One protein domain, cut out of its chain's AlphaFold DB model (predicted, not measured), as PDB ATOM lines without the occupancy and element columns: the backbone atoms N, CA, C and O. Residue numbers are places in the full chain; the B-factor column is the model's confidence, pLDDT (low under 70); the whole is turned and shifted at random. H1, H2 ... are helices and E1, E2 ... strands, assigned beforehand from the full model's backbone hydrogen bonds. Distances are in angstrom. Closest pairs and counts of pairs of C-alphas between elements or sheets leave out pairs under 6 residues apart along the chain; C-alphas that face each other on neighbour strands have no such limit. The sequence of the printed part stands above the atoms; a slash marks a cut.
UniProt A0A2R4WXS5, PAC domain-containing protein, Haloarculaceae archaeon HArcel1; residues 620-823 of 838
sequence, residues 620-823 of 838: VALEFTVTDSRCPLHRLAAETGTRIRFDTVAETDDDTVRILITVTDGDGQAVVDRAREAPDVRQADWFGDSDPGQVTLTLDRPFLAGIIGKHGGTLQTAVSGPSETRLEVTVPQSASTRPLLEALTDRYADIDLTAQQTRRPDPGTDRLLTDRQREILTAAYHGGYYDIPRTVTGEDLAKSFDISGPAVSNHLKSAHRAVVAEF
ATOM      1  N   VAL A 620      -3.200   8.130 -21.821       78.38
ATOM      2  CA  VAL A 620      -2.610   9.396 -21.385       78.38
ATOM      3  C   VAL A 620      -3.427   9.906 -20.203       78.38
ATOM      4  O   VAL A 620      -4.573  10.327 -20.364       78.38
ATOM      5  N   ALA A 621      -2.845   9.845 -19.008       81.38
ATOM      6  CA  ALA A 621      -3.378  10.475 -17.811       81.38
ATOM      7  C   ALA A 621      -2.949  11.949 -17.785       81.38
ATOM      8  O   ALA A 621      -1.759  12.269 -17.815       81.38
ATOM      9  N   LEU A 622      -3.932  12.840 -17.756       86.88
ATOM     10  CA  LEU A 622      -3.787  14.286 -17.685       86.88
ATOM     11  C   LEU A 622      -4.277  14.750 -16.314       86.88
ATOM     12  O   LEU A 622      -5.433  14.517 -15.956       86.88
ATOM     13  N   GLU A 623      -3.416  15.421 -15.559       87.31
ATOM     14  CA  GLU A 623      -3.805  16.104 -14.330       87.31
ATOM     15  C   GLU A 623      -3.977  17.592 -14.602       87.31
ATOM     16  O   GLU A 623      -3.054  18.259 -15.076       87.31
ATOM     17  N   PHE A 624      -5.147  18.116 -14.259       88.81
ATOM     18  CA  PHE A 624      -5.438  19.539 -14.333       88.81
ATOM     19  C   PHE A 624      -5.631  20.117 -12.939       88.81
ATOM     20  O   PHE A 624      -6.250  19.490 -12.076       88.81
ATOM     21  N   THR A 625      -5.160  21.342 -12.751       89.75
ATOM     22  CA  THR A 625      -5.509  22.174 -11.605       89.75
ATOM     23  C   THR A 625      -6.400  23.307 -12.088       89.75
ATOM     24  O   THR A 625      -6.037  24.047 -12.995       89.75
ATOM     25  N   VAL A 626      -7.581  23.427 -11.490       89.38
ATOM     26  CA  VAL A 626      -8.553  24.485 -11.764       89.38
ATOM     27  C   VAL A 626      -8.669  25.366 -10.528       89.38
ATOM     28  O   VAL A 626      -8.992  24.874  -9.446       89.38
ATOM     29  N   THR A 627      -8.447  26.666 -10.694       87.19
ATOM     30  CA  THR A 627      -8.696  27.689  -9.659       87.19
ATOM     31  C   THR A 627      -9.801  28.665 -10.067       87.19
ATOM     32  O   THR A 627     -10.062  29.648  -9.380       87.19
ATOM     33  N   ASP A 628     -10.462  28.403 -11.197       83.06
ATOM     34  CA  ASP A 628     -11.547  29.233 -11.710       83.06
ATOM     35  C   ASP A 628     -12.847  29.008 -10.914       83.06
ATOM     36  O   ASP A 628     -13.403  27.904 -10.867       83.06
ATOM     37  N   SER A 629     -13.386  30.086 -10.341       81.25
ATOM     38  CA  SER A 629     -14.656  30.116  -9.599       81.25
ATOM     39  C   SER A 629     -15.885  29.733 -10.435       81.25
ATOM     40  O   SER A 629     -16.959  29.506  -9.875       81.25
ATOM     41  N   ARG A 630     -15.762  29.665 -11.768       83.38
ATOM     42  CA  ARG A 630     -16.791  29.119 -12.670       83.38
ATOM     43  C   ARG A 630     -16.921  27.604 -12.568       83.38
ATOM     44  O   ARG A 630     -17.913  27.058 -13.045       83.38
ATOM     45  N   CYS A 631     -15.947  26.901 -11.985       84.81
ATOM     46  CA  CYS A 631     -16.092  25.486 -11.667       84.81
ATOM     47  C   CYS A 631     -17.010  25.330 -10.436       84.81
ATOM     48  O   CYS A 631     -16.628  25.757  -9.341       84.81
ATOM     49  N   PRO A 632     -18.203  24.705 -10.561       85.94
ATOM     50  CA  PRO A 632     -19.173  24.664  -9.464       85.94
ATOM     51  C   PRO A 632     -18.632  23.979  -8.204       85.94
ATOM     52  O   PRO A 632     -18.868  24.460  -7.097       85.94
ATOM     53  N   LEU A 633     -17.869  22.891  -8.367       87.75
ATOM     54  CA  LEU A 633     -17.291  22.142  -7.248       87.75
ATOM     55  C   LEU A 633     -16.157  22.912  -6.555       87.75
ATOM     56  O   LEU A 633     -16.070  22.874  -5.328       87.75
ATOM     57  N   HIS A 634     -15.343  23.653  -7.317       89.62
ATOM     58  CA  HIS A 634     -14.309  24.528  -6.759       89.62
ATOM     59  C   HIS A 634     -14.929  25.629  -5.893       89.62
ATOM     60  O   HIS A 634     -14.552  25.799  -4.736       89.62
ATOM     61  N   ARG A 635     -15.939  26.329  -6.426       87.88
ATOM     62  CA  ARG A 635     -16.636  27.403  -5.709       87.88
ATOM     63  C   ARG A 635     -17.255  26.906  -4.403       87.88
ATOM     64  O   ARG A 635     -17.080  27.547  -3.371       87.88
ATOM     65  N   LEU A 636     -17.943  25.761  -4.435       88.50
ATOM     66  CA  LEU A 636     -18.560  25.187  -3.237       88.50
ATOM     67  C   LEU A 636     -17.517  24.833  -2.172       88.50
ATOM     68  O   LEU A 636     -17.714  25.168  -1.006       88.50
ATOM     69  N   ALA A 637     -16.396  24.225  -2.562       90.06
ATOM     70  CA  ALA A 637     -15.309  23.896  -1.642       90.06
ATOM     71  C   ALA A 637     -14.652  25.158  -1.045       90.06
ATOM     72  O   ALA A 637     -14.423  25.225   0.164       90.06
ATOM     73  N   ALA A 638     -14.407  26.187  -1.863       88.88
ATOM     74  CA  ALA A 638     -13.808  27.457  -1.442       88.88
ATOM     75  C   ALA A 638     -14.680  28.240  -0.450       88.88
ATOM     76  O   ALA A 638     -14.180  28.742   0.556       88.88
ATOM     77  N   GLU A 639     -15.986  28.323  -0.699       88.31
ATOM     78  CA  GLU A 639     -16.907  29.105   0.132       88.31
ATOM     79  C   GLU A 639     -17.253  28.422   1.459       88.31
ATOM     80  O   GLU A 639     -17.548  29.099   2.443       88.31
ATOM     81  N   THR A 640     -17.208  27.090   1.495       87.75
ATOM     82  CA  THR A 640     -17.544  26.303   2.691       87.75
ATOM     83  C   THR A 640     -16.317  25.839   3.473       87.75
ATOM     84  O   THR A 640     -16.451  25.347   4.591       87.75
ATOM     85  N   GLY A 641     -15.114  26.005   2.914       86.31
ATOM     86  CA  GLY A 641     -13.876  25.513   3.519       86.31
ATOM     87  C   GLY A 641     -13.786  23.985   3.556       86.31
ATOM     88  O   GLY A 641     -13.056  23.448   4.386       86.31
ATOM     89  N   THR A 642     -14.541  23.288   2.702       88.88
ATOM     90  CA  THR A 642     -14.642  21.823   2.687       88.88
ATOM     91  C   THR A 642     -13.798  21.194   1.580       88.88
ATOM     92  O   THR A 642     -13.304  21.871   0.674       88.88
ATOM     93  N   ARG A 643     -13.626  19.871   1.651       88.25
ATOM     94  CA  ARG A 643     -13.013  19.067   0.592       88.25
ATOM     95  C   ARG A 643     -14.050  18.138  -0.024       88.25
ATOM     96  O   ARG A 643     -14.514  17.195   0.619       88.25
ATOM     97  N   ILE A 644     -14.377  18.385  -1.286       89.44
ATOM     98  CA  ILE A 644     -15.428  17.695  -2.035       89.44
ATOM     99  C   ILE A 644     -14.782  16.783  -3.076       89.44
ATOM    100  O   ILE A 644     -13.957  17.226  -3.873       89.44
ATOM    101  N   ARG A 645     -15.175  15.511  -3.102       87.19
ATOM    102  CA  ARG A 645     -14.774  14.547  -4.128       87.19
ATOM    103  C   ARG A 645     -15.960  14.248  -5.038       87.19
ATOM    104  O   ARG A 645     -17.045  13.949  -4.557       87.19
ATOM    105  N   PHE A 646     -15.743  14.321  -6.342       84.81
ATOM    106  CA  PHE A 646     -16.670  13.801  -7.340       84.81
ATOM    107  C   PHE A 646     -16.595  12.274  -7.360       84.81
ATOM    108  O   PHE A 646     -15.499  11.715  -7.426       84.81
ATOM    109  N   ASP A 647     -17.752  11.623  -7.298       76.00
ATOM    110  CA  ASP A 647     -17.861  10.170  -7.393       76.00
ATOM    111  C   ASP A 647     -18.178   9.741  -8.816       76.00
ATOM    112  O   ASP A 647     -17.406   9.028  -9.448       76.00
ATOM    113  N   THR A 648     -19.343  10.155  -9.306       70.00
ATOM    114  CA  THR A 648     -19.851   9.716 -10.601       70.00
ATOM    115  C   THR A 648     -20.974  10.621 -11.092       70.00
ATOM    116  O   THR A 648     -21.578  11.385 -10.331       70.00
ATOM    117  N   VAL A 649     -21.292  10.499 -12.377       71.06
ATOM    118  CA  VAL A 649     -22.549  10.990 -12.941       71.06
ATOM    119  C   VAL A 649     -23.629   9.947 -12.647       71.06
ATOM    120  O   VAL A 649     -23.445   8.772 -12.941       71.06
ATOM    121  N   ALA A 650     -24.732  10.350 -12.019       67.12
ATOM    122  CA  ALA A 650     -25.840   9.453 -11.683       67.12
ATOM    123  C   ALA A 650     -26.899   9.413 -12.797       67.12
ATOM    124  O   ALA A 650     -27.453   8.355 -13.112       67.12
ATOM    125  N   GLU A 651     -27.176  10.579 -13.381       68.19
ATOM    126  CA  GLU A 651     -28.186  10.763 -14.417       68.19
ATOM    127  C   GLU A 651     -27.807  11.938 -15.317       68.19
ATOM    128  O   GLU A 651     -27.168  12.903 -14.890       68.19
ATOM    129  N   THR A 652     -28.172  11.846 -16.587       69.38
ATOM    130  CA  THR A 652     -27.919  12.886 -17.577       69.38
ATOM    131  C   THR A 652     -29.171  13.070 -18.416       69.38
ATOM    132  O   THR A 652     -29.625  12.116 -19.039       69.38
ATOM    133  N   ASP A 653     -29.683  14.295 -18.435       71.38
ATOM    134  CA  ASP A 653     -30.819  14.727 -19.248       71.38
ATOM    135  C   ASP A 653     -30.330  15.693 -20.349       71.38
ATOM    136  O   ASP A 653     -29.137  16.022 -20.422       71.38
ATOM    137  N   ASP A 654     -31.228  16.158 -21.216       70.12
ATOM    138  CA  ASP A 654     -30.893  17.070 -22.315       70.12
ATOM    139  C   ASP A 654     -30.248  18.370 -21.789       70.12
ATOM    140  O   ASP A 654     -29.162  18.749 -22.242       70.12
ATOM    141  N   ASP A 655     -30.830  18.970 -20.742       78.38
ATOM    142  CA  ASP A 655     -30.415  20.277 -20.202       78.38
ATOM    143  C   ASP A 655     -29.626  20.213 -18.882       78.38
ATOM    144  O   ASP A 655     -28.955  21.182 -18.508       78.38
ATOM    145  N   THR A 656     -29.699  19.097 -18.149       82.62
ATOM    146  CA  THR A 656     -29.106  18.973 -16.805       82.62
ATOM    147  C   THR A 656     -28.288  17.704 -16.630       82.62
ATOM    148  O   THR A 656     -28.422  16.729 -17.366       82.62
ATOM    149  N   VAL A 657     -27.403  17.720 -15.640       80.19
ATOM    150  CA  VAL A 657     -26.633  16.551 -15.226       80.19
ATOM    151  C   VAL A 657     -26.690  16.409 -13.717       80.19
ATOM    152  O   VAL A 657     -26.432  17.358 -12.977       80.19
ATOM    153  N   ARG A 658     -27.031  15.211 -13.256       82.88
ATOM    154  CA  ARG A 658     -27.099  14.875 -11.841       82.88
ATOM    155  C   ARG A 658     -25.843  14.116 -11.452       82.88
ATOM    156  O   ARG A 658     -25.575  13.037 -11.976       82.88
ATOM    157  N   ILE A 659     -25.061  14.691 -10.547       82.50
ATOM    158  CA  ILE A 659     -23.786  14.141 -10.084       82.50
ATOM    159  C   ILE A 659     -23.869  13.743  -8.613       82.50
ATOM    160  O   ILE A 659     -24.562  14.389  -7.825       82.50
ATOM    161  N   LEU A 660     -23.127  12.704  -8.247       81.25
ATOM    162  CA  LEU A 660     -22.904  12.316  -6.860       81.25
ATOM    163  C   LEU A 660     -21.542  12.847  -6.407       81.25
ATOM    164  O   LEU A 660     -20.533  12.680  -7.100       81.25
ATOM    165  N   ILE A 661     -21.528  13.496  -5.246       85.94
ATOM    166  CA  ILE A 661     -20.315  13.977  -4.593       85.94
ATOM    167  C   ILE A 661     -20.251  13.467  -3.154       85.94
ATOM    168  O   ILE A 661     -21.275  13.292  -2.495       85.94
ATOM    169  N   THR A 662     -19.036  13.308  -2.646       84.19
ATOM    170  CA  THR A 662     -18.759  12.982  -1.248       84.19
ATOM    171  C   THR A 662     -17.975  14.123  -0.610       84.19
ATOM    172  O   THR A 662     -16.909  14.511  -1.098       84.19
ATOM    173  N   VAL A 663     -18.474  14.656   0.504       84.50
ATOM    174  CA  VAL A 663     -17.739  15.610   1.343       84.50
ATOM    175  C   VAL A 663     -16.777  14.818   2.224       84.50
ATOM    176  O   VAL A 663     -17.180  14.117   3.144       84.50
ATOM    177  N   THR A 664     -15.493  14.886   1.885       81.50
ATOM    178  CA  THR A 664     -14.422  14.113   2.541       81.50
ATOM    179  C   THR A 664     -13.844  14.800   3.774       81.50
ATOM    180  O   THR A 664     -13.268  14.128   4.625       81.50
ATOM    181  N   ASP A 665     -13.973  16.125   3.864       79.56
ATOM    182  CA  ASP A 665     -13.527  16.927   5.005       79.56
ATOM    183  C   ASP A 665     -14.389  18.195   5.115       79.56
ATOM    184  O   ASP A 665     -14.684  18.833   4.098       79.56
ATOM    185  N   GLY A 666     -14.775  18.562   6.337       80.19
ATOM    186  CA  GLY A 666     -15.638  19.708   6.641       80.19
ATOM    187  C   GLY A 666     -17.137  19.394   6.784       80.19
ATOM    188  O   GLY A 666     -17.549  18.240   6.861       80.19
ATOM    189  N   ASP A 667     -17.958  20.444   6.884       81.81
ATOM    190  CA  ASP A 667     -19.400  20.336   7.150       81.81
ATOM    191  C   ASP A 667     -20.205  20.147   5.854       81.81
ATOM    192  O   ASP A 667     -20.393  21.084   5.073       81.81
ATOM    193  N   GLY A 668     -20.715  18.933   5.632       79.25
ATOM    194  CA  GLY A 668     -21.537  18.624   4.462       79.25
ATOM    195  C   GLY A 668     -22.877  19.365   4.431       79.25
ATOM    196  O   GLY A 668     -23.380  19.655   3.345       79.25
ATOM    197  N   GLN A 669     -23.429  19.762   5.584       81.75
ATOM    198  CA  GLN A 669     -24.670  20.538   5.621       81.75
ATOM    199  C   GLN A 669     -24.441  21.949   5.070       81.75
ATOM    200  O   GLN A 669     -25.248  22.439   4.278       81.75
ATOM    201  N   ALA A 670     -23.294  22.556   5.390       83.94
ATOM    202  CA  ALA A 670     -22.884  23.829   4.808       83.94
ATOM    203  C   ALA A 670     -22.721  23.744   3.277       83.94
ATOM    204  O   ALA A 670     -23.080  24.688   2.573       83.94
ATOM    205  N   VAL A 671     -22.239  22.609   2.748       86.25
ATOM    206  CA  VAL A 671     -22.143  22.361   1.296       86.25
ATOM    207  C   VAL A 671     -23.521  22.305   0.646       86.25
ATOM    208  O   VAL A 671     -23.727  22.966  -0.370       86.25
ATOM    209  N   VAL A 672     -24.478  21.572   1.227       86.75
ATOM    210  CA  VAL A 672     -25.850  21.479   0.695       86.75
ATOM    211  C   VAL A 672     -26.543  22.840   0.704       86.75
ATOM    212  O   VAL A 672     -27.122  23.244  -0.304       86.75
ATOM    213  N   ASP A 673     -26.470  23.561   1.822       86.00
ATOM    214  CA  ASP A 673     -27.139  24.855   1.963       86.00
ATOM    215  C   ASP A 673     -26.552  25.884   0.995       86.00
ATOM    216  O   ASP A 673     -27.297  26.582   0.304       86.00
ATOM    217  N   ARG A 674     -25.223  25.901   0.836       88.00
ATOM    218  CA  ARG A 674     -24.571  26.782  -0.134       88.00
ATOM    219  C   ARG A 674     -24.855  26.380  -1.581       88.00
ATOM    220  O   ARG A 674     -25.035  27.254  -2.427       88.00
ATOM    221  N   ALA A 675     -24.940  25.082  -1.869       88.00
ATOM    222  CA  ALA A 675     -25.273  24.578  -3.196       88.00
ATOM    223  C   ALA A 675     -26.684  24.982  -3.638       88.00
ATOM    224  O   ALA A 675     -26.862  25.320  -4.800       88.00
ATOM    225  N   ARG A 676     -27.669  25.049  -2.736       88.19
ATOM    226  CA  ARG A 676     -29.028  25.528  -3.074       88.19
ATOM    227  C   ARG A 676     -29.081  27.000  -3.480       88.19
ATOM    228  O   ARG A 676     -30.007  27.413  -4.171       88.19
ATOM    229  N   GLU A 677     -28.109  27.790  -3.039       86.38
ATOM    230  CA  GLU A 677     -27.995  29.215  -3.356       86.38
ATOM    231  C   GLU A 677     -27.058  29.488  -4.545       86.38
ATOM    232  O   GLU A 677     -26.887  30.640  -4.955       86.38
ATOM    233  N   ALA A 678     -26.408  28.454  -5.083       85.50
ATOM    234  CA  ALA A 678     -25.480  28.583  -6.192       85.50
ATOM    235  C   ALA A 678     -26.229  28.663  -7.539       85.50
ATOM    236  O   ALA A 678     -27.104  27.844  -7.803       85.50
ATOM    237  N   PRO A 679     -25.858  29.592  -8.441       79.50
ATOM    238  CA  PRO A 679     -26.575  29.813  -9.702       79.50
ATOM    239  C   PRO A 679     -26.481  28.643 -10.693       79.50
ATOM    240  O   PRO A 679     -27.344  28.514 -11.550       79.50
ATOM    241  N   ASP A 680     -25.454  27.797 -10.572       80.69
ATOM    242  CA  ASP A 680     -25.197  26.681 -11.498       80.69
ATOM    243  C   ASP A 680     -25.777  25.344 -10.997       80.69
ATOM    244  O   ASP A 680     -25.547  24.297 -11.603       80.69
ATOM    245  N   VAL A 681     -26.489  25.372  -9.863       86.50
ATOM    246  CA  VAL A 681     -27.077  24.207  -9.195       86.50
ATOM    247  C   VAL A 681     -28.596  24.372  -9.181       86.50
ATOM    248  O   VAL A 681     -29.124  25.282  -8.549       86.50
ATOM    249  N   ARG A 682     -29.326  23.472  -9.846       85.12
ATOM    250  CA  ARG A 682     -30.799  23.455  -9.799       85.12
ATOM    251  C   ARG A 682     -31.337  22.795  -8.543       85.12
ATOM    252  O   ARG A 682     -32.396  23.173  -8.052       85.12
ATOM    253  N   GLN A 683     -30.633  21.779  -8.058       86.62
ATOM    254  CA  GLN A 683     -31.072  20.984  -6.923       86.62
ATOM    255  C   GLN A 683     -29.868  20.412  -6.178       86.62
ATOM    256  O   GLN A 683     -28.891  19.997  -6.799       86.62
ATOM    257  N   ALA A 684     -29.950  20.399  -4.849       87.81
ATOM    258  CA  ALA A 684     -28.942  19.827  -3.968       87.81
ATOM    259  C   ALA A 684     -29.628  19.113  -2.803       87.81
ATOM    260  O   ALA A 684     -30.320  19.750  -1.996       87.81
ATOM    261  N   ASP A 685     -29.425  17.800  -2.728       82.81
ATOM    262  CA  ASP A 685     -30.055  16.926  -1.746       82.81
ATOM    263  C   ASP A 685     -29.053  15.943  -1.155       82.81
ATOM    264  O   ASP A 685     -28.134  15.478  -1.827       82.81
ATOM    265  N   TRP A 686     -29.264  15.595   0.110       81.31
ATOM    266  CA  TRP A 686     -28.538  14.508   0.747       81.31
ATOM    267  C   TRP A 686     -28.826  13.184   0.051       81.31
ATOM    268  O   TRP A 686     -29.968  12.877  -0.300       81.31
ATOM    269  N   PHE A 687     -27.778  12.388  -0.113       69.44
ATOM    270  CA  PHE A 687     -27.884  11.020  -0.572       69.44
ATOM    271  C   PHE A 687     -27.609  10.078   0.603       69.44
ATOM    272  O   PHE A 687     -26.464   9.828   0.956       69.44
ATOM    273  N   GLY A 688     -28.675   9.576   1.227       66.56
ATOM    274  CA  GLY A 688     -28.566   8.758   2.436       66.56
ATOM    275  C   GLY A 688     -28.490   9.570   3.724       66.56
ATOM    276  O   GLY A 688     -29.177  10.584   3.853       66.56
ATOM    277  N   ASP A 689     -27.711   9.083   4.693       58.53
ATOM    278  CA  ASP A 689     -27.517   9.740   5.991       58.53
ATOM    279  C   ASP A 689     -26.328  10.720   5.947       58.53
ATOM    280  O   ASP A 689     -25.459  10.635   5.081       58.53
ATOM    281  N   SER A 690     -26.294  11.671   6.879       57.25
ATOM    282  CA  SER A 690     -25.344  12.805   6.871       57.25
ATOM    283  C   SER A 690     -23.858  12.434   7.059       57.25
ATOM    284  O   SER A 690     -22.983  13.286   6.895       57.25
ATOM    285  N   ASP A 691     -23.555  11.166   7.342       52.88
ATOM    286  CA  ASP A 691     -22.212  10.602   7.500       52.88
ATOM    287  C   ASP A 691     -22.170   9.242   6.762       52.88
ATOM    288  O   ASP A 691     -22.917   8.341   7.159       52.88
ATOM    289  N   PRO A 692     -21.404   9.077   5.659       52.06
ATOM    290  CA  PRO A 692     -20.284   9.899   5.206       52.06
ATOM    291  C   PRO A 692     -20.676  10.880   4.081       52.06
ATOM    292  O   PRO A 692     -20.351  10.671   2.915       52.06
ATOM    293  N   GLY A 693     -21.348  11.988   4.410       65.94
ATOM    294  CA  GLY A 693     -21.217  13.225   3.630       65.94
ATOM    295  C   GLY A 693     -21.671  13.211   2.158       65.94
ATOM    296  O   GLY A 693     -21.174  14.044   1.397       65.94
ATOM    297  N   GLN A 694     -22.530  12.287   1.708       74.81
ATOM    298  CA  GLN A 694     -22.883  12.180   0.284       74.81
ATOM    299  C   GLN A 694     -24.003  13.135  -0.126       74.81
ATOM    300  O   GLN A 694     -25.085  13.160   0.461       74.81
ATOM    301  N   VAL A 695     -23.768  13.890  -1.193       81.62
ATOM    302  CA  VAL A 695     -24.708  14.886  -1.710       81.62
ATOM    303  C   VAL A 695     -24.916  14.641  -3.196       81.62
ATOM    304  O   VAL A 695     -23.971  14.433  -3.955       81.62
ATOM    305  N   THR A 696     -26.171  14.681  -3.623       84.62
ATOM    306  CA  THR A 696     -26.519  14.719  -5.037       84.62
ATOM    307  C   THR A 696     -26.720  16.161  -5.477       84.62
ATOM    308  O   THR A 696     -27.491  16.895  -4.857       84.62
ATOM    309  N   LEU A 697     -26.051  16.556  -6.560       86.31
ATOM    310  CA  LEU A 697     -26.181  17.877  -7.172       86.31
ATOM    311  C   LEU A 697     -26.716  17.743  -8.597       86.31
ATOM    312  O   LEU A 697     -26.137  17.027  -9.410       86.31
ATOM    313  N   THR A 698     -27.777  18.472  -8.919       87.38
ATOM    314  CA  THR A 698     -28.260  18.638 -10.295       87.38
ATOM    315  C   THR A 698     -27.740  19.962 -10.836       87.38
ATOM    316  O   THR A 698     -28.083  21.022 -10.312       87.38
ATOM    317  N   LEU A 699     -26.904  19.898 -11.869       86.12
ATOM    318  CA  LEU A 699     -26.209  21.031 -12.480       86.12
ATOM    319  C   LEU A 699     -26.706  21.289 -13.906       86.12
ATOM    320  O   LEU A 699     -27.146  20.366 -14.594       86.12
ATOM    321  N   ASP A 700     -26.552  22.525 -14.371       82.19
ATOM    322  CA  ASP A 700     -26.817  22.894 -15.765       82.19
ATOM    323  C   ASP A 700     -25.696  22.411 -16.695       82.19
ATOM    324  O   ASP A 700     -24.509  22.421 -16.346       82.19
ATOM    325  N   ARG A 701     -26.059  21.991 -17.912       77.69
ATOM    326  CA  ARG A 701     -25.078  21.629 -18.943       77.69
ATOM    327  C   ARG A 701     -24.466  22.879 -19.603       77.69
ATOM    328  O   ARG A 701     -25.135  23.901 -19.737       77.69
ATOM    329  N   PRO A 702     -23.204  22.811 -20.078       68.75
ATOM    330  CA  PRO A 702     -22.301  21.660 -20.032       68.75
ATOM    331  C   PRO A 702     -21.486  21.578 -18.728       68.75
ATOM    332  O   PRO A 702     -20.870  22.555 -18.295       68.75
ATOM    333  N   PHE A 703     -21.423  20.373 -18.154       79.38
ATOM    334  CA  PHE A 703     -20.539  20.013 -17.039       79.38
ATOM    335  C   PHE A 703     -19.246  19.361 -17.543       79.38
ATOM    336  O   PHE A 703     -19.237  18.728 -18.601       79.38
ATOM    337  N   LEU A 704     -18.176  19.471 -16.748       79.12
ATOM    338  CA  LEU A 704     -16.822  18.990 -17.049       79.12
ATOM    339  C   LEU A 704     -16.782  17.564 -17.609       79.12
ATOM    340  O   LEU A 704     -16.216  17.362 -18.679       79.12
ATOM    341  N   ALA A 705     -17.429  16.594 -16.954       73.88
ATOM    342  CA  ALA A 705     -17.426  15.202 -17.420       73.88
ATOM    343  C   ALA A 705     -18.039  15.040 -18.826       73.88
ATOM    344  O   ALA A 705     -17.544  14.257 -19.632       73.88
ATOM    345  N   GLY A 706     -19.073  15.822 -19.154       72.19
ATOM    346  CA  GLY A 706     -19.694  15.809 -20.480       72.19
ATOM    347  C   GLY A 706     -18.823  16.458 -21.556       72.19
ATOM    348  O   GLY A 706     -18.778  15.966 -22.679       72.19
ATOM    349  N   ILE A 707     -18.102  17.533 -21.218       75.50
ATOM    350  CA  ILE A 707     -17.114  18.151 -22.120       75.50
ATOM    351  C   ILE A 707     -15.992  17.147 -22.401       75.50
ATOM    352  O   ILE A 707     -15.679  16.881 -23.555       75.50
ATOM    353  N   ILE A 708     -15.454  16.528 -21.349       79.25
ATOM    354  CA  ILE A 708     -14.391  15.526 -21.439       79.25
ATOM    355  C   ILE A 708     -14.823  14.333 -22.312       79.25
ATOM    356  O   ILE A 708     -14.104  13.961 -23.241       79.25
ATOM    357  N   GLY A 709     -16.035  13.813 -22.095       69.44
ATOM    358  CA  GLY A 709     -16.599  12.716 -22.885       69.44
ATOM    359  C   GLY A 709     -16.789  13.041 -24.372       69.44
ATOM    360  O   GLY A 709     -16.534  12.188 -25.220       69.44
ATOM    361  N   LYS A 710     -17.165  14.281 -24.729       67.31
ATOM    362  CA  LYS A 710     -17.296  14.704 -26.142       67.31
ATOM    363  C   LYS A 710     -15.989  14.580 -26.928       67.31
ATOM    364  O   LYS A 710     -16.031  14.321 -28.131       67.31
ATOM    365  N   HIS A 711     -14.855  14.720 -26.244       69.94
ATOM    366  CA  HIS A 711     -13.515  14.624 -26.823       69.94
ATOM    367  C   HIS A 711     -12.841  13.264 -26.569       69.94
ATOM    368  O   HIS A 711     -11.626  13.154 -26.699       69.94
ATOM    369  N   GLY A 712     -13.613  12.229 -26.210       62.50
ATOM    370  CA  GLY A 712     -13.103  10.864 -26.032       62.50
ATOM    371  C   GLY A 712     -12.295  10.646 -24.751       62.50
ATOM    372  O   GLY A 712     -11.647   9.613 -24.618       62.50
ATOM    373  N   GLY A 713     -12.313  11.599 -23.816       73.12
ATOM    374  CA  GLY A 713     -11.711  11.436 -22.497       73.12
ATOM    375  C   GLY A 713     -12.701  10.903 -21.464       73.12
ATOM    376  O   GLY A 713     -13.920  10.986 -21.629       73.12
ATOM    377  N   THR A 714     -12.173  10.438 -20.338       73.44
ATOM    378  CA  THR A 714     -12.948  10.034 -19.160       73.44
ATOM    379  C   THR A 714     -12.430  10.780 -17.939       73.44
ATOM    380  O   THR A 714     -11.227  10.788 -17.676       73.44
ATOM    381  N   LEU A 715     -13.329  11.425 -17.192       79.62
ATOM    382  CA  LEU A 715     -12.994  12.013 -15.897       79.62
ATOM    383  C   LEU A 715     -12.905  10.886 -14.864       79.62
ATOM    384  O   LEU A 715     -13.930  10.310 -14.513       79.62
ATOM    385  N   GLN A 716     -11.696  10.581 -14.402       74.44
ATOM    386  CA  GLN A 716     -11.446   9.521 -13.424       74.44
ATOM    387  C   GLN A 716     -11.738  10.007 -12.011       74.44
ATOM    388  O   GLN A 716     -12.518   9.412 -11.273       74.44
ATOM    389  N   THR A 717     -11.127  11.129 -11.634       78.75
ATOM    390  CA  THR A 717     -11.313  11.722 -10.312       78.75
ATOM    391  C   THR A 717     -11.381  13.241 -10.411       78.75
ATOM    392  O   THR A 717     -10.744  13.866 -11.258       78.75
ATOM    393  N   ALA A 718     -12.172  13.858  -9.535       85.75
ATOM    394  CA  ALA A 718     -12.113  15.295  -9.302       85.75
ATOM    395  C   ALA A 718     -12.197  15.566  -7.802       85.75
ATOM    396  O   ALA A 718     -13.159  15.176  -7.141       85.75
ATOM    397  N   VAL A 719     -11.184  16.236  -7.258       88.75
ATOM    398  CA  VAL A 719     -11.111  16.593  -5.839       88.75
ATOM    399  C   VAL A 719     -10.998  18.103  -5.732       88.75
ATOM    400  O   VAL A 719      -9.994  18.692  -6.121       88.75
ATOM    401  N   SER A 720     -12.042  18.728  -5.201       91.19
ATOM    402  CA  SER A 720     -12.129  20.169  -4.981       91.19
ATOM    403  C   SER A 720     -11.823  20.484  -3.526       91.19
ATOM    404  O   SER A 720     -12.521  20.019  -2.628       91.19
ATOM    405  N   GLY A 721     -10.762  21.245  -3.290       88.94
ATOM    406  CA  GLY A 721     -10.451  21.838  -1.994       88.94
ATOM    407  C   GLY A 721     -10.716  23.345  -1.993       88.94
ATOM    408  O   GLY A 721     -11.079  23.913  -3.025       88.94
ATOM    409  N   PRO A 722     -10.492  24.020  -0.855       85.12
ATOM    410  CA  PRO A 722     -10.805  25.437  -0.724       85.12
ATOM    411  C   PRO A 722      -9.906  26.366  -1.555       85.12
ATOM    412  O   PRO A 722     -10.257  27.521  -1.766       85.12
ATOM    413  N   SER A 723      -8.746  25.884  -2.010       85.50
ATOM    414  CA  SER A 723      -7.783  26.660  -2.804       85.50
ATOM    415  C   SER A 723      -7.736  26.274  -4.279       85.50
ATOM    416  O   SER A 723      -7.448  27.123  -5.110       85.50
ATOM    417  N   GLU A 724      -7.997  25.009  -4.612       90.00
ATOM    418  CA  GLU A 724      -7.881  24.484  -5.974       90.00
ATOM    419  C   GLU A 724      -8.731  23.224  -6.155       90.00
ATOM    420  O   GLU A 724      -9.042  22.517  -5.191       90.00
ATOM    421  N   THR A 725      -9.056  22.916  -7.405       89.81
ATOM    422  CA  THR A 725      -9.649  21.645  -7.812       89.81
ATOM    423  C   THR A 725      -8.667  20.872  -8.675       89.81
ATOM    424  O   THR A 725      -8.241  21.360  -9.716       89.81
ATOM    425  N   ARG A 726      -8.338  19.648  -8.262       89.62
ATOM    426  CA  ARG A 726      -7.509  18.724  -9.040       89.62
ATOM    427  C   ARG A 726      -8.404  17.764  -9.814       89.62
ATOM    428  O   ARG A 726      -9.272  17.129  -9.213       89.62
ATOM    429  N   LEU A 727      -8.195  17.668 -11.120       88.50
ATOM    430  CA  LEU A 727      -8.906  16.765 -12.021       88.50
ATOM    431  C   LEU A 727      -7.919  15.750 -12.591       88.50
ATOM    432  O   LEU A 727      -6.853  16.142 -13.054       88.50
ATOM    433  N   GLU A 728      -8.296  14.479 -12.612       84.06
ATOM    434  CA  GLU A 728      -7.575  13.429 -13.328       84.06
ATOM    435  C   GLU A 728      -8.433  12.966 -14.504       84.06
ATOM    436  O   GLU A 728      -9.557  12.486 -14.329       84.06
ATOM    437  N   VAL A 729      -7.909  13.135 -15.714       84.25
ATOM    438  CA  VAL A 729      -8.591  12.794 -16.960       84.25
ATOM    439  C   VAL A 729      -7.751  11.789 -17.720       84.25
ATOM    440  O   VAL A 729      -6.570  12.013 -17.962       84.25
ATOM    441  N   THR A 730      -8.359  10.687 -18.135       77.81
ATOM    442  CA  THR A 730      -7.702   9.692 -18.983       77.81
ATOM    443  C   THR A 730      -8.215   9.805 -20.402       77.81
ATOM    444  O   THR A 730      -9.423   9.867 -20.619       77.81
ATOM    445  N   VAL A 731      -7.301   9.823 -21.367       76.94
ATOM    446  CA  VAL A 731      -7.613   9.881 -22.797       76.94
ATOM    447  C   VAL A 731      -6.906   8.712 -23.494       76.94
ATOM    448  O   VAL A 731      -5.741   8.446 -23.172       76.94
ATOM    449  N   PRO A 732      -7.566   7.993 -24.421       65.75
ATOM    450  CA  PRO A 732      -6.895   7.005 -25.262       65.75
ATOM    451  C   PRO A 732      -5.718   7.645 -26.011       65.75
ATOM    452  O   PRO A 732      -5.855   8.757 -26.510       65.75
ATOM    453  N   GLN A 733      -4.574   6.962 -26.140       65.31
ATOM    454  CA  GLN A 733      -3.414   7.500 -26.877       65.31
ATOM    455  C   GLN A 733      -3.729   7.814 -28.352       65.31
ATOM    456  O   GLN A 733      -3.110   8.696 -28.943       65.31
ATOM    457  N   SER A 734      -4.709   7.121 -28.937       49.94
ATOM    458  CA  SER A 734      -5.221   7.375 -30.289       49.94
ATOM    459  C   SER A 734      -6.041   8.665 -30.404       49.94
ATOM    460  O   SER A 734      -6.157   9.221 -31.496       49.94
ATOM    461  N   ALA A 735      -6.605   9.160 -29.300       58.19
ATOM    462  CA  ALA A 735      -7.391  10.380 -29.286       58.19
ATOM    463  C   ALA A 735      -6.480  11.597 -29.087       58.19
ATOM    464  O   ALA A 735      -5.628  11.657 -28.199       58.19
ATOM    465  N   SER A 736      -6.678  12.615 -29.924       59.66
ATOM    466  CA  SER A 736      -5.962  13.879 -29.772       59.66
ATOM    467  C   SER A 736      -6.375  14.551 -28.459       59.66
ATOM    468  O   SER A 736      -7.535  14.900 -28.269       59.66
ATOM    469  N   THR A 737      -5.418  14.792 -27.561       67.62
ATOM    470  CA  THR A 737      -5.651  15.484 -26.277       67.62
ATOM    471  C   THR A 737      -5.852  16.994 -26.438       67.62
ATOM    472  O   THR A 737      -6.313  17.672 -25.521       67.62
ATOM    473  N   ARG A 738      -5.515  17.545 -27.610       67.81
ATOM    474  CA  ARG A 738      -5.501  18.989 -27.869       67.81
ATOM    475  C   ARG A 738      -6.897  19.623 -27.988       67.81
ATOM    476  O   ARG A 738      -7.096  20.626 -27.313       67.81
ATOM    477  N   PRO A 739      -7.873  19.052 -28.729       68.19
ATOM    478  CA  PRO A 739      -9.250  19.555 -28.738       68.19
ATOM    479  C   PRO A 739      -9.884  19.566 -27.345       68.19
ATOM    480  O   PRO A 739     -10.595  20.499 -26.992       68.19
ATOM    481  N   LEU A 740      -9.569  18.556 -26.526       76.94
ATOM    482  CA  LEU A 740      -9.987  18.511 -25.129       76.94
ATOM    483  C   LEU A 740      -9.383  19.675 -24.328       76.94
ATOM    484  O   LEU A 740     -10.101  20.354 -23.598       76.94
ATOM    485  N   LEU A 741      -8.077  19.917 -24.473       78.25
ATOM    486  CA  LEU A 741      -7.391  21.021 -23.800       78.25
ATOM    487  C   LEU A 741      -7.971  22.385 -24.211       78.25
ATOM    488  O   LEU A 741      -8.203  23.232 -23.352       78.25
ATOM    489  N   GLU A 742      -8.235  22.588 -25.503       76.06
ATOM    490  CA  GLU A 742      -8.850  23.813 -26.031       76.06
ATOM    491  C   GLU A 742     -10.259  24.016 -25.473       76.06
ATOM    492  O   GLU A 742     -10.531  25.060 -24.888       76.06
ATOM    493  N   ALA A 743     -11.115  22.994 -25.528       77.38
ATOM    494  CA  ALA A 743     -12.471  23.071 -24.990       77.38
ATOM    495  C   ALA A 743     -12.499  23.375 -23.481       77.38
ATOM    496  O   ALA A 743     -13.380  24.095 -22.999       77.38
ATOM    497  N   LEU A 744     -11.534  22.845 -22.721       81.75
ATOM    498  CA  LEU A 744     -11.403  23.128 -21.294       81.75
ATOM    499  C   LEU A 744     -10.872  24.545 -21.021       81.75
ATOM    500  O   LEU A 744     -11.396  25.206 -20.125       81.75
ATOM    501  N   THR A 745      -9.900  25.025 -21.803       82.19
ATOM    502  CA  THR A 745      -9.304  26.373 -21.663       82.19
ATOM    503  C   THR A 745     -10.261  27.479 -22.127       82.19
ATOM    504  O   THR A 745     -10.287  28.568 -21.560       82.19
ATOM    505  N   ASP A 746     -11.113  27.208 -23.117       81.62
ATOM    506  CA  ASP A 746     -12.169  28.139 -23.531       81.62
ATOM    507  C   ASP A 746     -13.248  28.280 -22.445       81.62
ATOM    508  O   ASP A 746     -13.842  29.348 -22.249       81.62
ATOM    509  N   ARG A 747     -13.507  27.195 -21.704       79.38
ATOM    510  CA  ARG A 747     -14.532  27.163 -20.656       79.38
ATOM    511  C   ARG A 747     -14.043  27.725 -19.325       79.38
ATOM    512  O   ARG A 747     -14.820  28.423 -18.671       79.38
ATOM    513  N   TYR A 748     -12.805  27.438 -18.930       82.00
ATOM    514  CA  TYR A 748     -12.194  27.862 -17.669       82.00
ATOM    515  C   TYR A 748     -10.921  28.659 -17.956       82.00
ATOM    516  O   TYR A 748     -10.064  28.221 -18.705       82.00
ATOM    517  N   ALA A 749     -10.815  29.844 -17.367       77.25
ATOM    518  CA  ALA A 749      -9.771  30.825 -17.651       77.25
ATOM    519  C   ALA A 749      -8.516  30.484 -16.855       77.25
ATOM    520  O   ALA A 749      -7.414  30.650 -17.361       77.25
ATOM    521  N   ASP A 750      -8.720  29.954 -15.646       82.94
ATOM    522  CA  ASP A 750      -7.666  29.530 -14.735       82.94
ATOM    523  C   ASP A 750      -7.694  27.996 -14.603       82.94
ATOM    524  O   ASP A 750      -8.109  27.436 -13.578       82.94
ATOM    525  N   ILE A 751      -7.320  27.317 -15.694       87.25
ATOM    526  CA  ILE A 751      -7.053  25.876 -15.739       87.25
ATOM    527  C   ILE A 751      -5.643  25.621 -16.270       87.25
ATOM    528  O   ILE A 751      -5.302  26.028 -17.379       87.25
ATOM    529  N   ASP A 752      -4.847  24.893 -15.495       83.81
ATOM    530  CA  ASP A 752      -3.480  24.527 -15.848       83.81
ATOM    531  C   ASP A 752      -3.340  23.007 -15.939       83.81
ATOM    532  O   ASP A 752      -3.759  22.272 -15.043       83.81
ATOM    533  N   LEU A 753      -2.706  22.522 -17.010       87.75
ATOM    534  CA  LEU A 753      -2.251  21.135 -17.100       87.75
ATOM    535  C   LEU A 753      -0.984  20.986 -16.247       87.75
ATOM    536  O   LEU A 753       0.073  21.508 -16.603       87.75
ATOM    537  N   THR A 754      -1.083  20.281 -15.122       85.75
ATOM    538  CA  THR A 754       0.012  20.149 -14.150       85.75
ATOM    539  C   THR A 754       0.826  18.877 -14.327       85.75
ATOM    540  O   THR A 754       2.022  18.876 -14.028       85.75
ATOM    541  N   ALA A 755       0.224  17.811 -14.854       82.25
ATOM    542  CA  ALA A 755       0.946  16.603 -15.226       82.25
ATOM    543  C   ALA A 755       0.337  15.936 -16.462       82.25
ATOM    544  O   ALA A 755      -0.873  15.938 -16.668       82.25
ATOM    545  N   GLN A 756       1.198  15.324 -17.270       84.12
ATOM    546  CA  GLN A 756       0.814  14.445 -18.366       84.12
ATOM    547  C   GLN A 756       1.696  13.203 -18.293       84.12
ATOM    548  O   GLN A 756       2.923  13.310 -18.341       84.12
ATOM    549  N   GLN A 757       1.081  12.033 -18.151       78.12
ATOM    550  CA  GLN A 757       1.785  10.759 -18.054       78.12
ATOM    551  C   GLN A 757       1.129   9.727 -18.956       78.12
ATOM    552  O   GLN A 757      -0.077   9.507 -18.900       78.12
ATOM    553  N   THR A 758       1.943   9.053 -19.757       73.69
ATOM    554  CA  THR A 758       1.517   7.848 -20.458       73.69
ATOM    555  C   THR A 758       1.664   6.675 -19.496       73.69
ATOM    556  O   THR A 758       2.767   6.418 -19.011       73.69
ATOM    557  N   ARG A 759       0.564   5.987 -19.178       69.69
ATOM    558  CA  ARG A 759       0.578   4.805 -18.308       69.69
ATOM    559  C   ARG A 759      -0.189   3.655 -18.938       69.69
ATOM    560  O   ARG A 759      -1.166   3.867 -19.652       69.69
ATOM    561  N   ARG A 760       0.223   2.430 -18.620       56.94
ATOM    562  CA  ARG A 760      -0.625   1.252 -18.815       56.94
ATOM    563  C   ARG A 760      -1.797   1.331 -17.829       56.94
ATOM    564  O   ARG A 760      -1.552   1.677 -16.671       56.94
ATOM    565  N   PRO A 761      -3.042   1.068 -18.256       55.41
ATOM    566  CA  PRO A 761      -4.164   0.944 -17.331       55.41
ATOM    567  C   PRO A 761      -3.855  -0.131 -16.281       55.41
ATOM    568  O   PRO A 761      -3.331  -1.188 -16.632       55.41
ATOM    569  N   ASP A 762      -4.170   0.128 -15.012       50.78
ATOM    570  CA  ASP A 762      -4.013  -0.879 -13.961       50.78
ATOM    571  C   ASP A 762      -5.032  -2.017 -14.219       50.78
ATOM    572  O   ASP A 762      -6.225  -1.722 -14.370       50.78
ATOM    573  N   PRO A 763      -4.623  -3.299 -14.326       46.44
ATOM    574  CA  PRO A 763      -5.500  -4.368 -14.822       46.44
ATOM    575  C   PRO A 763      -6.753  -4.627 -13.970       46.44
ATOM    576  O   PRO A 763      -7.755  -5.118 -14.485       46.44
ATOM    577  N   GLY A 764      -6.709  -4.305 -12.675       47.69
ATOM    578  CA  GLY A 764      -7.561  -4.953 -11.675       47.69
ATOM    579  C   GLY A 764      -8.840  -4.230 -11.247       47.69
ATOM    580  O   GLY A 764      -9.471  -4.676 -10.295       47.69
ATOM    581  N   THR A 765      -9.245  -3.095 -11.832       46.28
ATOM    582  CA  THR A 765     -10.467  -2.409 -11.330       46.28
ATOM    583  C   THR A 765     -11.310  -1.723 -12.397       46.28
ATOM    584  O   THR A 765     -12.538  -1.779 -12.327       46.28
ATOM    585  N   ASP A 766     -10.687  -1.156 -13.433       47.94
ATOM    586  CA  ASP A 766     -11.408  -0.362 -14.437       47.94
ATOM    587  C   ASP A 766     -12.155  -1.201 -15.494       47.94
ATOM    588  O   ASP A 766     -12.999  -0.672 -16.212       47.94
ATOM    589  N   ARG A 767     -11.900  -2.516 -15.564       51.94
ATOM    590  CA  ARG A 767     -12.472  -3.438 -16.569       51.94
ATOM    591  C   ARG A 767     -13.548  -4.401 -16.044       51.94
ATOM    592  O   ARG A 767     -14.204  -5.066 -16.839       51.94
ATOM    593  N   LEU A 768     -13.745  -4.492 -14.727       57.28
ATOM    594  CA  LEU A 768     -14.586  -5.535 -14.110       57.28
ATOM    595  C   LEU A 768     -16.080  -5.196 -14.076       57.28
ATOM    596  O   LEU A 768     -16.923  -6.091 -14.017       57.28
ATOM    597  N   LEU A 769     -16.409  -3.904 -14.075       62.94
ATOM    598  CA  LEU A 769     -17.764  -3.398 -13.889       62.94
ATOM    599  C   LEU A 769     -18.159  -2.532 -15.073       62.94
ATOM    600  O   LEU A 769     -17.392  -1.660 -15.474       62.94
ATOM    601  N   THR A 770     -19.379  -2.720 -15.579       66.31
ATOM    602  CA  THR A 770     -19.964  -1.745 -16.510       66.31
ATOM    603  C   THR A 770     -20.137  -0.396 -15.811       66.31
ATOM    604  O   THR A 770     -20.326  -0.369 -14.591       66.31
ATOM    605  N   ASP A 771     -20.146   0.713 -16.558       57.41
ATOM    606  CA  ASP A 771     -20.326   2.065 -15.994       57.41
ATOM    607  C   ASP A 771     -21.525   2.118 -15.037       57.41
ATOM    608  O   ASP A 771     -21.408   2.524 -13.882       57.41
ATOM    609  N   ARG A 772     -22.652   1.522 -15.450       61.75
ATOM    610  CA  ARG A 772     -23.867   1.445 -14.628       61.75
ATOM    611  C   ARG A 772     -23.713   0.589 -13.366       61.75
ATOM    612  O   ARG A 772     -24.317   0.883 -12.337       61.75
ATOM    613  N   GLN A 773     -22.945  -0.497 -13.425       71.25
ATOM    614  CA  GLN A 773     -22.656  -1.327 -12.250       71.25
ATOM    615  C   GLN A 773     -21.723  -0.605 -11.275       71.25
ATOM    616  O   GLN A 773     -21.936  -0.696 -10.067       71.25
ATOM    617  N   ARG A 774     -20.731   0.129 -11.790       70.12
ATOM    618  CA  ARG A 774     -19.801   0.940 -10.999       70.12
ATOM    619  C   ARG A 774     -20.516   2.096 -10.311       70.12
ATOM    620  O   ARG A 774     -20.337   2.266  -9.110       70.12
ATOM    621  N   GLU A 775     -21.368   2.821 -11.031       65.00
ATOM    622  CA  GLU A 775     -22.212   3.896 -10.495       65.00
ATOM    623  C   GLU A 775     -23.032   3.417  -9.290       65.00
ATOM    624  O   GLU A 775     -22.946   3.980  -8.196       65.00
ATOM    625  N   ILE A 776     -23.796   2.335  -9.477       71.12
ATOM    626  CA  ILE A 776     -24.701   1.804  -8.453       71.12
ATOM    627  C   ILE A 776     -23.912   1.209  -7.278       71.12
ATOM    628  O   ILE A 776     -24.313   1.390  -6.129       71.12
ATOM    629  N   LEU A 777     -22.793   0.519  -7.535       76.12
ATOM    630  CA  LEU A 777     -21.945  -0.044  -6.480       76.12
ATOM    631  C   LEU A 777     -21.259   1.050  -5.652       76.12
ATOM    632  O   LEU A 777     -21.231   0.944  -4.431       76.12
ATOM    633  N   THR A 778     -20.754   2.104  -6.294       66.56
ATOM    634  CA  THR A 778     -20.087   3.238  -5.630       66.56
ATOM    635  C   THR A 778     -21.072   3.998  -4.749       66.56
ATOM    636  O   THR A 778     -20.787   4.248  -3.577       66.56
ATOM    637  N   ALA A 779     -22.271   4.279  -5.269       67.12
ATOM    638  CA  ALA A 779     -23.347   4.890  -4.495       67.12
ATOM    639  C   ALA A 779     -23.829   3.988  -3.348       67.12
ATOM    640  O   ALA A 779     -24.109   4.475  -2.260       67.12
ATOM    641  N   ALA A 780     -23.901   2.669  -3.541       73.38
ATOM    642  CA  ALA A 780     -24.261   1.749  -2.463       73.38
ATOM    643  C   ALA A 780     -23.169   1.671  -1.381       73.38
ATOM    644  O   ALA A 780     -23.481   1.683  -0.191       73.38
ATOM    645  N   TYR A 781     -21.897   1.594  -1.778       68.88
ATOM    646  CA  TYR A 781     -20.767   1.493  -0.856       68.88
ATOM    647  C   TYR A 781     -20.633   2.742   0.008       68.88
ATOM    648  O   TYR A 781     -20.664   2.645   1.233       68.88
ATOM    649  N   HIS A 782     -20.553   3.909  -0.622       59.12
ATOM    650  CA  HIS A 782     -20.376   5.165   0.097       59.12
ATOM    651  C   HIS A 782     -21.679   5.719   0.686       59.12
ATOM    652  O   HIS A 782     -21.625   6.443   1.671       59.12
ATOM    653  N   GLY A 783     -22.844   5.334   0.163       60.41
ATOM    654  CA  GLY A 783     -24.141   5.662   0.758       60.41
ATOM    655  C   GLY A 783     -24.490   4.790   1.966       60.41
ATOM    656  O   GLY A 783     -25.597   4.883   2.477       60.41
ATOM    657  N   GLY A 784     -23.596   3.895   2.398       62.75
ATOM    658  CA  GLY A 784     -23.772   3.053   3.583       62.75
ATOM    659  C   GLY A 784     -24.876   1.994   3.468       62.75
ATOM    660  O   GLY A 784     -25.448   1.529   4.459       62.75
ATOM    661  N   TYR A 785     -25.141   1.519   2.244       75.25
ATOM    662  CA  TYR A 785     -25.966   0.325   2.004       75.25
ATOM    663  C   TYR A 785     -25.383  -0.935   2.673       75.25
ATOM    664  O   TYR A 785     -26.119  -1.870   3.010       75.25
ATOM    665  N   TYR A 786     -24.060  -0.967   2.868       76.94
ATOM    666  CA  TYR A 786     -23.336  -2.069   3.511       76.94
ATOM    667  C   TYR A 786     -23.033  -1.825   4.992       76.94
ATOM    668  O   TYR A 786     -22.542  -2.742   5.654       76.94
ATOM    669  N   ASP A 787     -23.358  -0.645   5.520       71.56
ATOM    670  CA  ASP A 787     -23.119  -0.315   6.919       71.56
ATOM    671  C   ASP A 787     -24.067  -1.084   7.845       71.56
ATOM    672  O   ASP A 787     -25.136  -1.569   7.456       71.56
ATOM    673  N   ILE A 788     -23.653  -1.237   9.103       69.19
ATOM    674  CA  ILE A 788     -24.441  -1.912  10.135       69.19
ATOM    675  C   ILE A 788     -24.592  -0.954  11.326       69.19
ATOM    676  O   ILE A 788     -23.636  -0.806  12.089       69.19
ATOM    677  N   PRO A 789     -25.785  -0.361  11.551       63.62
ATOM    678  CA  PRO A 789     -27.016  -0.457  10.748       63.62
ATOM    679  C   PRO A 789     -26.932   0.306   9.410       63.62
ATOM    680  O   PRO A 789     -26.201   1.281   9.306       63.62
ATOM    681  N   ARG A 790     -27.703  -0.132   8.402       71.69
ATOM    682  CA  ARG A 790     -27.708   0.474   7.056       71.69
ATOM    683  C   ARG A 790     -28.289   1.882   7.081       71.69
ATOM    684  O   ARG A 790     -29.377   2.068   7.628       71.69
ATOM    685  N   THR A 791     -27.623   2.811   6.411       60.25
ATOM    686  CA  THR A 791     -28.055   4.209   6.246       60.25
ATOM    687  C   THR A 791     -28.870   4.422   4.965       60.25
ATOM    688  O   THR A 791     -29.791   5.235   4.961       60.25
ATOM    689  N   VAL A 792     -28.625   3.636   3.906       69.00
ATOM    690  CA  VAL A 792     -29.387   3.656   2.638       69.00
ATOM    691  C   VAL A 792     -29.989   2.286   2.330       69.00
ATOM    692  O   VAL A 792     -29.332   1.247   2.447       69.00
ATOM    693  N   THR A 793     -31.255   2.255   1.903       78.06
ATOM    694  CA  THR A 793     -31.913   1.012   1.478       78.06
ATOM    695  C   THR A 793     -31.802   0.780  -0.031       78.06
ATOM    696  O   THR A 793     -31.503   1.672  -0.822       78.06
ATOM    697  N   GLY A 794     -32.091  -0.451  -0.466       73.12
ATOM    698  CA  GLY A 794     -32.130  -0.777  -1.895       73.12
ATOM    699  C   GLY A 794     -33.240  -0.044  -2.653       73.12
ATOM    700  O   GLY A 794     -33.110   0.150  -3.855       73.12
ATOM    701  N   GLU A 795     -34.306   0.378  -1.966       72.44
ATOM    702  CA  GLU A 795     -35.376   1.194  -2.551       72.44
ATOM    703  C   GLU A 795     -34.943   2.651  -2.747       72.44
ATOM    704  O   GLU A 795     -35.339   3.272  -3.731       72.44
ATOM    705  N   ASP A 796     -34.096   3.179  -1.862       67.69
ATOM    706  CA  ASP A 796     -33.560   4.539  -1.974       67.69
ATOM    707  C   ASP A 796     -32.560   4.645  -3.133       67.69
ATOM    708  O   ASP A 796     -32.629   5.581  -3.930       67.69
ATOM    709  N   LEU A 797     -31.713   3.623  -3.311       71.81
ATOM    710  CA  LEU A 797     -30.892   3.468  -4.518       71.81
ATOM    711  C   LEU A 797     -31.767   3.386  -5.779       71.81
ATOM    712  O   LEU A 797     -31.467   4.030  -6.778       71.81
ATOM    713  N   ALA A 798     -32.877   2.643  -5.734       73.12
ATOM    714  CA  ALA A 798     -33.772   2.494  -6.885       73.12
ATOM    715  C   ALA A 798     -34.390   3.828  -7.317       73.12
ATOM    716  O   ALA A 798     -34.358   4.168  -8.497       73.12
ATOM    717  N   LYS A 799     -34.882   4.611  -6.351       69.88
ATOM    718  CA  LYS A 799     -35.417   5.956  -6.599       69.88
ATOM    719  C   LYS A 799     -34.354   6.912  -7.135       69.88
ATOM    720  O   LYS A 799     -34.650   7.705  -8.014       69.88
ATOM    721  N   SER A 800     -33.131   6.843  -6.612       62.91
ATOM    722  CA  SER A 800     -32.037   7.736  -7.013       62.91
ATOM    723  C   SER A 800     -31.554   7.494  -8.445       62.91
ATOM    724  O   SER A 800     -31.122   8.417  -9.126       62.91
ATOM    725  N   PHE A 801     -31.629   6.255  -8.915       65.19
ATOM    726  CA  PHE A 801     -31.191   5.891 -10.260       65.19
ATOM    727  C   PHE A 801     -32.357   5.723 -11.251       65.19
ATOM    728  O   PHE A 801     -32.117   5.219 -12.345       65.19
ATOM    729  N   ASP A 802     -33.586   6.094 -10.859       65.56
ATOM    730  CA  ASP A 802     -34.852   5.872 -11.584       65.56
ATOM    731  C   ASP A 802     -34.972   4.463 -12.195       65.56
ATOM    732  O   ASP A 802     -35.301   4.242 -13.360       65.56
ATOM    733  N   ILE A 803     -34.643   3.455 -11.386       73.00
ATOM    734  CA  ILE A 803     -34.698   2.045 -11.775       73.00
ATOM    735  C   ILE A 803     -35.476   1.239 -10.747       73.00
ATOM    736  O   ILE A 803     -35.587   1.587  -9.575       73.00
ATOM    737  N   SER A 804     -36.023   0.101 -11.172       74.50
ATOM    738  CA  SER A 804     -36.757  -0.775 -10.257       74.50
ATOM    739  C   SER A 804     -35.840  -1.353  -9.162       74.50
ATOM    740  O   SER A 804     -34.681  -1.685  -9.416       74.50
ATOM    741  N   GLY A 805     -36.364  -1.561  -7.947       74.81
ATOM    742  CA  GLY A 805     -35.619  -2.216  -6.855       74.81
ATOM    743  C   GLY A 805     -34.970  -3.564  -7.241       74.81
ATOM    744  O   GLY A 805     -33.814  -3.810  -6.882       74.81
ATOM    745  N   PRO A 806     -35.639  -4.432  -8.031       70.88
ATOM    746  CA  PRO A 806     -35.018  -5.632  -8.593       70.88
ATOM    747  C   PRO A 806     -33.830  -5.350  -9.527       70.88
ATOM    748  O   PRO A 806     -32.855  -6.101  -9.497       70.88
ATOM    749  N   ALA A 807     -33.878  -4.277 -10.324       68.56
ATOM    750  CA  ALA A 807     -32.777  -3.886 -11.205       68.56
ATOM    751  C   ALA A 807     -31.540  -3.458 -10.403       68.56
ATOM    752  O   ALA A 807     -30.452  -3.957 -10.682       68.56
ATOM    753  N   VAL A 808     -31.702  -2.650  -9.345       74.44
ATOM    754  CA  VAL A 808     -30.605  -2.309  -8.411       74.44
ATOM    755  C   VAL A 808     -29.978  -3.574  -7.827       74.44
ATOM    756  O   VAL A 808     -28.761  -3.740  -7.855       74.44
ATOM    757  N   SER A 809     -30.804  -4.509  -7.339       72.19
ATOM    758  CA  SER A 809     -30.309  -5.768  -6.769       72.19
ATOM    759  C   SER A 809     -29.536  -6.607  -7.792       72.19
ATOM    760  O   SER A 809     -28.526  -7.216  -7.439       72.19
ATOM    761  N   ASN A 810     -29.973  -6.629  -9.053       69.06
ATOM    762  CA  ASN A 810     -29.278  -7.337 -10.128       69.06
ATOM    763  C   ASN A 810     -27.953  -6.664 -10.508       69.06
ATOM    764  O   ASN A 810     -26.958  -7.372 -10.680       69.06
ATOM    765  N   HIS A 811     -27.908  -5.331 -10.585       77.12
ATOM    766  CA  HIS A 811     -26.669  -4.591 -10.825       77.12
ATOM    767  C   HIS A 811     -25.661  -4.815  -9.694       77.12
ATOM    768  O   HIS A 811     -24.534  -5.208  -9.980       77.12
ATOM    769  N   LEU A 812     -26.077  -4.702  -8.426       77.44
ATOM    770  CA  LEU A 812     -25.207  -4.963  -7.273       77.44
ATOM    771  C   LEU A 812     -24.726  -6.415  -7.218       77.44
ATOM    772  O   LEU A 812     -23.552  -6.656  -6.979       77.44
ATOM    773  N   LYS A 813     -25.592  -7.407  -7.471       72.50
ATOM    774  CA  LYS A 813     -25.173  -8.821  -7.516       72.50
ATOM    775  C   LYS A 813     -24.170  -9.094  -8.629       72.50
ATOM    776  O   LYS A 813     -23.232  -9.855  -8.408       72.50
ATOM    777  N   SER A 814     -24.380  -8.505  -9.804       71.56
ATOM    778  CA  SER A 814     -23.459  -8.648 -10.935       71.56
ATOM    779  C   SER A 814     -22.119  -7.995 -10.611       71.56
ATOM    780  O   SER A 814     -21.082  -8.619 -10.807       71.56
ATOM    781  N   ALA A 815     -22.157  -6.808 -10.001       75.44
ATOM    782  CA  ALA A 815     -20.969  -6.090  -9.579       75.44
ATOM    783  C   ALA A 815     -20.188  -6.836  -8.486       75.44
ATOM    784  O   ALA A 815     -18.991  -7.065  -8.624       75.44
ATOM    785  N   HIS A 816     -20.869  -7.322  -7.443       79.00
ATOM    786  CA  HIS A 816     -20.257  -8.167  -6.415       79.00
ATOM    787  C   HIS A 816     -19.646  -9.426  -7.003       79.00
ATOM    788  O   HIS A 816     -18.568  -9.823  -6.590       79.00
ATOM    789  N   ARG A 817     -20.339 -10.077  -7.943       72.38
ATOM    790  CA  ARG A 817     -19.834 -11.298  -8.562       72.38
ATOM    791  C   ARG A 817     -18.553 -11.027  -9.342       72.38
ATOM    792  O   ARG A 817     -17.644 -11.831  -9.222       72.38
ATOM    793  N   ALA A 818     -18.485  -9.927 -10.088       68.44
ATOM    794  CA  ALA A 818     -17.281  -9.538 -10.816       68.44
ATOM    795  C   ALA A 818     -16.113  -9.229  -9.863       68.44
ATOM    796  O   ALA A 818     -15.034  -9.783 -10.025       68.44
ATOM    797  N   VAL A 819     -16.351  -8.437  -8.812       74.25
ATOM    798  CA  VAL A 819     -15.317  -8.074  -7.823       74.25
ATOM    799  C   VAL A 819     -14.848  -9.282  -7.001       74.25
ATOM    800  O   VAL A 819     -13.663  -9.424  -6.720       74.25
ATOM    801  N   VAL A 820     -15.765 -10.169  -6.604       71.12
ATOM    802  CA  VAL A 820     -15.435 -11.383  -5.840       71.12
ATOM    803  C   VAL A 820     -14.749 -12.426  -6.721       71.12
ATOM    804  O   VAL A 820     -13.861 -13.107  -6.222       71.12
ATOM    805  N   ALA A 821     -15.148 -12.563  -7.991       68.31
ATOM    806  CA  ALA A 821     -14.461 -13.436  -8.942       68.31
ATOM    807  C   ALA A 821     -13.009 -12.992  -9.110       68.31
ATOM    808  O   ALA A 821     -12.125 -13.802  -8.872       68.31
ATOM    809  N   GLU A 822     -12.777 -11.697  -9.351       69.75
ATOM    810  CA  GLU A 822     -11.421 -11.154  -9.437       69.75
ATOM    811  C   GLU A 822     -10.618 -11.470  -8.179       69.75
ATOM    812  O   GLU A 822      -9.573 -12.097  -8.268       69.75
ATOM    813  N   PHE A 823     -11.126 -11.111  -6.994       67.56
ATOM    814  CA  PHE A 823     -10.399 -11.316  -5.740       67.56
ATOM    815  C   PHE A 823     -10.069 -12.794  -5.478       67.56
ATOM    816  O   PHE A 823      -9.015 -13.109  -4.926       67.56
TER     817      PHE A 823
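What this domain is: This is residues 620 to 823 of the 838 residues of the protein "PAC domain-containing protein" of Haloarculaceae archaeon HArcel1 (UniProt A0A2R4WXS5). A strongly twisted sheet of eight strands curls round helix H1; H2, H3 and H4 cover the same face, while H5 packs on E2 and E3 from the other face and, with H6 and H7, makes a cluster of crossed helices. These are three layers, helices on both faces of a sheet. The 204 printed residues run E1 H1 E2 E3 H2 E4 E5 H3 E6 E7 H4 E8 H5 H6 H7, mixed in class, with sheet order E4 E5 E3 E2 E6 E7 E1 E8, all antiparallel. The whole is compact, with a radius of gyration of the C-alphas of 17.1 A and spans of 44 by 40 by 31 A.

How they stand to each other: Start at edge strand E4, residues 681 to 686, in a hairpin with E5, residues 694 to 700; N 696 and O 685 are 2.8 A apart, within hydrogen-bond range. Next find E3, residues 656 to 665, with N 659 and O 697 at 2.8 A, then its hairpin partner E2, residues 643 to 652, with N 645 and O 662 at 2.8 A. E6, residues 714 to 720, follows with N 646 and O 718 at 2.8 A, then its hairpin partner E7, residues 725 to 732, with N 728 and O 717 at 2.9 A. Then come E1, residues 620 to 626, with N 727 and O 624 at 2.8 A, and edge strand E8, residues 751 to 759, with N 623 and O 755 at 2.8 A. On one face, H1, residues 632 to 640, touches H2, residues 668 to 676, at Thr 640 and Val 671, their closest C-alphas, 6.2 A. H3, residues 704 to 710, touches H4, residues 737 to 747, at a steep tilt of 43 degrees, closest C-alphas Ile 708 and Leu 740, 6.5 A. E3, H2, E4 and E7, H4, E8 are split strand-helix-strand units, each with another strand between its two strands and a right-handed crossover. On the opposite face from H1, H5, residues 771 to 782, has a height over the sheet of 9.0 A. Its residues 772 to 777 alone touch residues 808 to 815 of H7, residues 805 to 823, about perpendicular at 90 degrees, closest C-alphas Gln 773 and His 811, 5.4 A. H6, residues 794 to 800, touches H7 too, closest C-alphas Ala 798 and Gly 805, 5.1 A. In the seven helices every O i to N i+4 pair is within hydrogen-bond range.

Where its parts are: Find C-alpha 620 at (-2.610, 9.396, -21.385), where E1 begins. From C-alpha 656 at (-29.106, 18.973, -16.805), E3 runs 26.9 A; E2 runs 24.3 A and bends by 57 degrees at residue 648. H7 runs 26.8 A to C-alpha 823 at (-10.399, -11.316, -5.740).

The domain as a whole: The C-alphas of Arg 738 and Pro 789 are farthest apart, 48.3 A. The printed part has no cut; E8 to H5 and H5 to H6 are long links. Mean pLDDT of the printed part is 75.8, with 59 residues under 70, among them 759 to 772.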